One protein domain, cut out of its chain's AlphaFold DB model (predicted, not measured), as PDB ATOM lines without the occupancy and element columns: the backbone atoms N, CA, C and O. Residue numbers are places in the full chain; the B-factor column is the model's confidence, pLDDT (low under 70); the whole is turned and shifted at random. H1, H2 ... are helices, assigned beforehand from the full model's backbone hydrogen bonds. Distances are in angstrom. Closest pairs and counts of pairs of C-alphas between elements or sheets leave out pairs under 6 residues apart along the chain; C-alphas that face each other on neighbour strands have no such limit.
ATOM      1  N   MET A   1     272.671 366.821 203.714       55.69
ATOM      2  CA  MET A   1     273.802 367.612 204.237       55.69
ATOM      3  C   MET A   1     273.632 367.724 205.742       55.69
ATOM      4  O   MET A   1     272.665 368.333 206.179       55.69
ATOM      5  N   THR A   2     274.484 367.075 206.529       78.88
ATOM      6  CA  THR A   2     274.500 367.238 207.990       78.88
ATOM      7  C   THR A   2     275.494 368.340 208.322       78.88
ATOM      8  O   THR A   2     276.690 368.175 208.092       78.88
ATOM      9  N   HIS A   3     275.007 369.474 208.815       79.56
ATOM     10  CA  HIS A   3     275.870 370.544 209.307       79.56
ATOM     11  C   HIS A   3     276.221 370.285 210.773       79.56
ATOM     12  O   HIS A   3     275.385 369.801 211.539       79.56
ATOM     13  N   SER A   4     277.462 370.594 211.159       87.12
ATOM     14  CA  SER A   4     277.864 370.577 212.565       87.12
ATOM     15  C   SER A   4     277.030 371.595 213.342       87.12
ATOM     16  O   SER A   4     276.887 372.735 212.908       87.12
ATOM     17  N   LEU A   5     276.506 371.196 214.502       86.00
ATOM     18  CA  LEU A   5     275.826 372.113 215.428       86.00
ATOM     19  C   LEU A   5     276.806 373.080 216.112       86.00
ATOM     20  O   LEU A   5     276.393 374.076 216.703       86.00
ATOM     21  N   VAL A   6     278.099 372.759 216.048       86.81
ATOM     22  CA  VAL A   6     279.191 373.541 216.613       86.81
ATOM     23  C   VAL A   6     279.973 374.167 215.462       86.81
ATOM     24  O   VAL A   6     280.616 373.455 214.685       86.81
ATOM     25  N   CYS A   7     279.886 375.487 215.348       86.00
ATOM     26  CA  CYS A   7     280.529 376.307 214.329       86.00
ATOM     27  C   CYS A   7     280.933 377.677 214.917       86.00
ATOM     28  O   CYS A   7     280.546 378.012 216.039       86.00
ATOM     29  N   PRO A   8     281.684 378.511 214.177       86.88
ATOM     30  CA  PRO A   8     282.038 379.858 214.629       86.88
ATOM     31  C   PRO A   8     280.838 380.781 214.902       86.88
ATOM     32  O   PRO A   8     280.966 381.726 215.679       86.88
ATOM     33  N   GLU A   9     279.670 380.513 214.305       88.56
ATOM     34  CA  GLU A   9     278.433 381.256 214.590       88.56
ATOM     35  C   GLU A   9     277.729 380.779 215.870       88.56
ATOM     36  O   GLU A   9     276.809 381.443 216.356       88.56
ATOM     37  N   THR A  10     278.147 379.645 216.446       90.56
ATOM     38  CA  THR A  10     277.556 379.116 217.675       90.56
ATOM     39  C   THR A  10     277.763 380.106 218.821       90.56
ATOM     40  O   THR A  10     278.874 380.351 219.303       90.56
ATOM     41  N   VAL A  11     276.658 380.665 219.317       91.12
ATOM     42  CA  VAL A  11     276.677 381.584 220.456       91.12
ATOM     43  C   VAL A  11     276.963 380.805 221.741       91.12
ATOM     44  O   VAL A  11     276.071 380.203 222.331       91.12
ATOM     45  N   SER A  12     278.210 380.871 222.208       92.00
ATOM     46  CA  SER A  12     278.644 380.259 223.473       92.00
ATOM     47  C   SER A  12     278.887 381.277 224.590       92.00
ATOM     48  O   SER A  12     279.385 382.397 224.376       92.00
ATOM     49  N   ARG A  13     278.568 380.855 225.821       95.12
ATOM     50  CA  ARG A  13     278.879 381.541 227.083       95.12
ATOM     51  C   ARG A  13     279.793 380.654 227.920       95.12
ATOM     52  O   ARG A  13     279.548 379.463 228.046       95.12
ATOM     53  N   VAL A  14     280.810 381.257 228.522       95.56
ATOM     54  CA  VAL A  14     281.741 380.591 229.438       95.56
ATOM     55  C   VAL A  14     281.653 381.270 230.799       95.56
ATOM     56  O   VAL A  14     281.461 382.484 230.865       95.56
ATOM     57  N   SER A  15     281.731 380.496 231.881       96.31
ATOM     58  CA  SER A  15     281.567 381.009 233.250       96.31
ATOM     59  C   SER A  15     282.835 381.658 233.811       96.31
ATOM     60  O   SER A  15     282.744 382.513 234.686       96.31
ATOM     61  N   SER A  16     284.010 381.271 233.310       96.19
ATOM     62  CA  SER A  16     285.312 381.811 233.710       96.19
ATOM     63  C   SER A  16     286.334 381.687 232.578       96.19
ATOM     64  O   SER A  16     286.084 381.020 231.568       96.19
ATOM     65  N   VAL A  17     287.473 382.359 232.734       97.19
ATOM     66  CA  VAL A  17     288.618 382.290 231.822       97.19
ATOM     67  C   VAL A  17     289.882 382.311 232.664       97.19
ATOM     68  O   VAL A  17     290.003 383.201 233.498       97.19
ATOM     69  N   LEU A  18     290.819 381.396 232.408       97.00
ATOM     70  CA  LEU A  18     292.056 381.251 233.174       97.00
ATOM     71  C   LEU A  18     292.777 382.593 233.387       97.00
ATOM     72  O   LEU A  18     293.101 383.307 232.432       97.00
ATOM     73  N   ASN A  19     293.041 382.922 234.650       95.69
ATOM     74  CA  ASN A  19     293.676 384.159 235.106       95.69
ATOM     75  C   ASN A  19     292.968 385.430 234.603       95.69
ATOM     76  O   ASN A  19     293.600 386.476 234.448       95.69
ATOM     77  N   ARG A  20     291.666 385.343 234.296       95.25
ATOM     78  CA  ARG A  20     290.876 386.398 233.631       95.25
ATOM     79  C   ARG A  20     291.461 386.857 232.283       95.25
ATOM     80  O   ARG A  20     291.090 387.917 231.774       95.25
ATOM     81  N   ASN A  21     292.354 386.073 231.675       97.19
ATOM     82  CA  ASN A  21     293.050 386.439 230.445       97.19
ATOM     83  C   ASN A  21     292.217 386.069 229.209       97.19
ATOM     84  O   ASN A  21     292.410 385.039 228.561       97.19
ATOM     85  N   THR A  22     291.292 386.957 228.850       96.12
ATOM     86  CA  THR A  22     290.402 386.797 227.686       96.12
ATOM     87  C   THR A  22     291.123 386.844 226.340       96.12
ATOM     88  O   THR A  22     290.555 386.417 225.334       96.12
ATOM     89  N   ARG A  23     292.364 387.347 226.294       96.12
ATOM     90  CA  ARG A  23     293.136 387.455 225.050       96.12
ATOM     91  C   ARG A  23     293.732 386.124 224.613       96.12
ATOM     92  O   ARG A  23     293.693 385.867 223.414       96.12
ATOM     93  N   GLN A  24     294.268 385.350 225.562       96.62
ATOM     94  CA  GLN A  24     294.903 384.046 225.316       96.62
ATOM     95  C   GLN A  24     293.968 382.856 225.551       96.62
ATOM     96  O   GLN A  24     294.131 381.839 224.894       96.62
ATOM     97  N   PHE A  25     292.999 382.971 226.470       97.50
ATOM     98  CA  PHE A  25     292.136 381.848 226.867       97.50
ATOM     99  C   PHE A  25     290.641 382.138 226.688       97.50
ATOM    100  O   PHE A  25     289.792 381.461 227.262       97.50
ATOM    101  N   GLY A  26     290.286 383.191 225.946       96.25
ATOM    102  CA  GLY A  26     288.896 383.593 225.743       96.25
ATOM    103  C   GLY A  26     288.097 382.625 224.866       96.25
ATOM    104  O   GLY A  26     288.646 381.878 224.065       96.25
ATOM    105  N   LYS A  27     286.763 382.710 224.950       95.12
ATOM    106  CA  LYS A  27     285.825 381.832 224.219       95.12
ATOM    107  C   LYS A  27     285.977 381.821 222.691       95.12
ATOM    108  O   LYS A  27     285.480 380.908 222.050       95.12
ATOM    109  N   LYS A  28     286.628 382.835 222.104       93.19
ATOM    110  CA  LYS A  28     286.933 382.872 220.663       93.19
ATOM    111  C   LYS A  28     287.782 381.666 220.232       93.19
ATOM    112  O   LYS A  28     287.617 381.189 219.122       93.19
ATOM    113  N   HIS A  29     288.601 381.144 221.147       95.56
ATOM    114  CA  HIS A  29     289.479 379.994 220.937       95.56
ATOM    115  C   HIS A  29     288.768 378.635 221.043       95.56
ATOM    116  O   HIS A  29     289.414 377.601 221.123       95.56
ATOM    117  N   LEU A  30     287.431 378.616 221.116       94.19
ATOM    118  CA  LEU A  30     286.647 377.380 220.995       94.19
ATOM    119  C   LEU A  30     286.422 376.985 219.531       94.19
ATOM    120  O   LEU A  30     286.212 375.810 219.247       94.19
ATOM    121  N   PHE A  31     286.407 377.965 218.620       92.75
ATOM    122  CA  PHE A  31     285.946 377.789 217.238       92.75
ATOM    123  C   PHE A  31     286.875 378.440 216.201       92.75
ATOM    124  O   PHE A  31     286.496 378.557 215.038       92.75
ATOM    125  N   ASP A  32     288.070 378.889 216.596       91.94
ATOM    126  CA  ASP A  32     289.037 379.547 215.704       91.94
ATOM    127  C   ASP A  32     289.863 378.566 214.853       91.94
ATOM    128  O   ASP A  32     290.682 379.012 214.055       91.94
ATOM    129  N   GLN A  33     289.614 377.254 214.980       91.50
ATOM    130  CA  GLN A  33     290.279 376.178 214.227       91.50
ATOM    131  C   GLN A  33     291.809 376.190 214.358       91.50
ATOM    132  O   GLN A  33     292.510 375.658 213.500       91.50
ATOM    133  N   ASN A  34     292.331 376.794 215.426       94.69
ATOM    134  CA  ASN A  34     293.755 376.854 215.688       94.69
ATOM    135  C   ASN A  34     294.092 375.927 216.862       94.69
ATOM    136  O   ASN A  34     293.639 376.132 217.982       94.69
ATOM    137  N   GLU A  35     294.890 374.894 216.596       95.50
ATOM    138  CA  GLU A  35     295.275 373.886 217.595       95.50
ATOM    139  C   GLU A  35     296.212 374.441 218.683       95.50
ATOM    140  O   GLU A  35     296.352 373.840 219.748       95.50
ATOM    141  N   GLU A  36     296.837 375.597 218.445       97.00
ATOM    142  CA  GLU A  36     297.719 376.266 219.408       97.00
ATOM    143  C   GLU A  36     296.960 377.153 220.402       97.00
ATOM    144  O   GLU A  36     297.525 377.606 221.403       97.00
ATOM    145  N   THR A  37     295.682 377.426 220.144       96.31
ATOM    146  CA  THR A  37     294.837 378.247 221.006       96.31
ATOM    147  C   THR A  37     293.743 377.404 221.648       96.31
ATOM    148  O   THR A  37     293.283 376.399 221.118       96.31
ATOM    149  N   CYS A  38     293.318 377.794 222.849       96.56
ATOM    150  CA  CYS A  38     292.210 377.123 223.515       96.56
ATOM    151  C   CYS A  38     291.471 378.063 224.460       96.56
ATOM    152  O   CYS A  38     292.003 379.072 224.929       96.56
ATOM    153  N   TRP A  39     290.227 377.717 224.778       97.56
ATOM    154  CA  TRP A  39     289.587 378.250 225.973       97.56
ATOM    155  C   TRP A  39     289.988 377.415 227.196       97.56
ATOM    156  O   TRP A  39     290.036 376.188 227.132       97.56
ATOM    157  N   ASN A  40     290.232 378.080 228.328       97.25
ATOM    158  CA  ASN A  40     290.571 377.429 229.594       97.25
ATOM    159  C   ASN A  40     289.820 378.094 230.761       97.25
ATOM    160  O   ASN A  40     289.714 379.319 230.807       97.25
ATOM    161  N   SER A  41     289.301 377.297 231.699       96.88
ATOM    162  CA  SER A  41     288.597 377.778 232.899       96.88
ATOM    163  C   SER A  41     289.556 378.251 233.991       96.88
ATOM    164  O   SER A  41     290.677 377.758 234.104       96.88
ATOM    165  N   ASP A  42     289.082 379.133 234.872       95.94
ATOM    166  CA  ASP A  42     289.808 379.419 236.110       95.94
ATOM    167  C   ASP A  42     289.863 378.179 237.009       95.94
ATOM    168  O   ASP A  42     288.870 377.474 237.221       95.94
ATOM    169  N   GLN A  43     291.042 377.923 237.577       90.12
ATOM    170  CA  GLN A  43     291.222 376.859 238.554       90.12
ATOM    171  C   GLN A  43     291.024 377.407 239.963       90.12
ATOM    172  O   GLN A  43     291.737 378.299 240.414       90.12
ATOM    173  N   VAL A  44     290.084 376.816 240.694       84.81
ATOM    174  CA  VAL A  44     289.989 377.013 242.142       84.81
ATOM    175  C   VAL A  44     291.047 376.173 242.865       84.81
ATOM    176  O   VAL A  44     291.237 375.002 242.507       84.81
ATOM    177  N   PRO A  45     291.705 376.717 243.908       84.31
ATOM    178  CA  PRO A  45     292.648 375.965 244.727       84.31
ATOM    179  C   PRO A  45     292.035 374.665 245.252       84.31
ATOM    180  O   PRO A  45     290.875 374.631 245.671       84.31
ATOM    181  N   ARG A  46     292.832 373.588 245.282       74.12
ATOM    182  CA  ARG A  46     292.369 372.250 245.703       74.12
ATOM    183  C   ARG A  46     291.696 372.249 247.083       74.12
ATOM    184  O   ARG A  46     290.729 371.519 247.269       74.12
ATOM    185  N   GLY A  47     292.142 373.106 248.007       73.19
ATOM    186  CA  GLY A  47     291.552 373.239 249.346       73.19
ATOM    187  C   GLY A  47     290.109 373.759 249.354       73.19
ATOM    188  O   GLY A  47     289.306 373.316 250.167       73.19
ATOM    189  N   MET A  48     289.733 374.620 248.403       70.19
ATOM    190  CA  MET A  48     288.361 375.140 248.304       70.19
ATOM    191  C   MET A  48     287.370 374.112 247.745       70.19
ATOM    192  O   MET A  48     286.184 374.178 248.056       70.19
ATOM    193  N   ARG A  49     287.833 373.118 246.971       62.22
ATOM    194  CA  ARG A  49     286.958 372.045 246.461       62.22
ATOM    195  C   ARG A  49     286.460 371.102 247.559       62.22
ATOM    196  O   ARG A  49     285.402 370.507 247.391       62.22
ATOM    197  N   LEU A  50     287.214 370.950 248.650       62.84
ATOM    198  CA  LEU A  50     286.810 370.122 249.791       62.84
ATOM    199  C   LEU A  50     285.710 370.798 250.616       62.84
ATOM    200  O   LEU A  50     284.767 370.130 251.023       62.84
ATOM    201  N   LEU A  51     285.785 372.122 250.786       60.03
ATOM    202  CA  LEU A  51     284.765 372.895 251.504       60.03
ATOM    203  C   LEU A  51     283.407 372.870 250.786       60.03
ATOM    204  O   LEU A  51     282.378 372.756 251.438       60.03
ATOM    205  N   ALA A  52     283.399 372.879 249.450       62.09
ATOM    206  CA  ALA A  52     282.171 372.810 248.651       62.09
ATOM    207  C   ALA A  52     281.453 371.441 248.678       62.09
ATOM    208  O   ALA A  52     280.373 371.326 248.118       62.09
ATOM    209  N   ARG A  53     282.052 370.395 249.268       61.72
ATOM    210  CA  ARG A  53     281.429 369.063 249.435       61.72
ATOM    211  C   ARG A  53     280.876 368.823 250.842       61.72
ATOM    212  O   ARG A  53     280.345 367.750 251.105       61.72
ATOM    213  N   LEU A  54     281.065 369.784 251.743       62.66
ATOM    214  CA  LEU A  54     280.601 369.737 253.131       62.66
ATOM    215  C   LEU A  54     279.329 370.576 253.346       62.66
ATOM    216  O   LEU A  54     278.932 370.799 254.488       62.66
ATOM    217  N   TRP A  55     278.705 371.028 252.258       50.50
ATOM    218  CA  TRP A  55     277.441 371.758 252.229       50.50
ATOM    219  C   TRP A  55     276.565 371.227 251.099       50.50
ATOM    220  O   TRP A  55     277.143 370.877 250.042       50.50
TER     221      TRP A  55
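AT A GLANCE: This is residues 1 to 55 of the 55 residues of the protein "Nuclear receptor 2C2 associated protein" of Felis catus (UniProt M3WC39). What does the model look like? It has little regular structure: an elongated, winding chain, with short helices H1 and H2 in a body of loops and residues 44 to 55, which include H3, sticking out at one end. What is its make-up? The 55 printed residues hold three named helices, H1, H2, H3 in order, and no named strand; the class is all helix, with 14 residues in helices, under half. It is only just extended, close to loose, with a radius of gyration of the C-alphas of 15.2 A and spans of 49 by 25 by 17 A.

IN THESE COORDINATES: Where do helices begin? H1, residues 22 to 25, begins at C-alpha 22 (290.402, 386.797, 227.686); H2 is residues 27 to 30. Where is the longest? H3, residues 46 to 51, measures 9.6 A from first to last C-alpha, ending at (284.765, 372.895, 251.504).

HOW THE PARTS SIT: Which helices meet? H1 and H2 meet only through their link; H3 is apart from both. What of their backbones? In H3, 0 of 2 O i to N i+4 pairs but 2 of 3 O i to N i+3 pairs are within hydrogen-bond range; H1 and H2 are too short for an i+4 pair.

THE WHOLE: How large is it? The farthest C-alphas, of Met 1 and Leu 54, are 49.4 A apart. Which link is long? H2 to H3, 15 residues; the printed part has no cut. Where is pLDDT under 70? At residues 1 and 49 to 55.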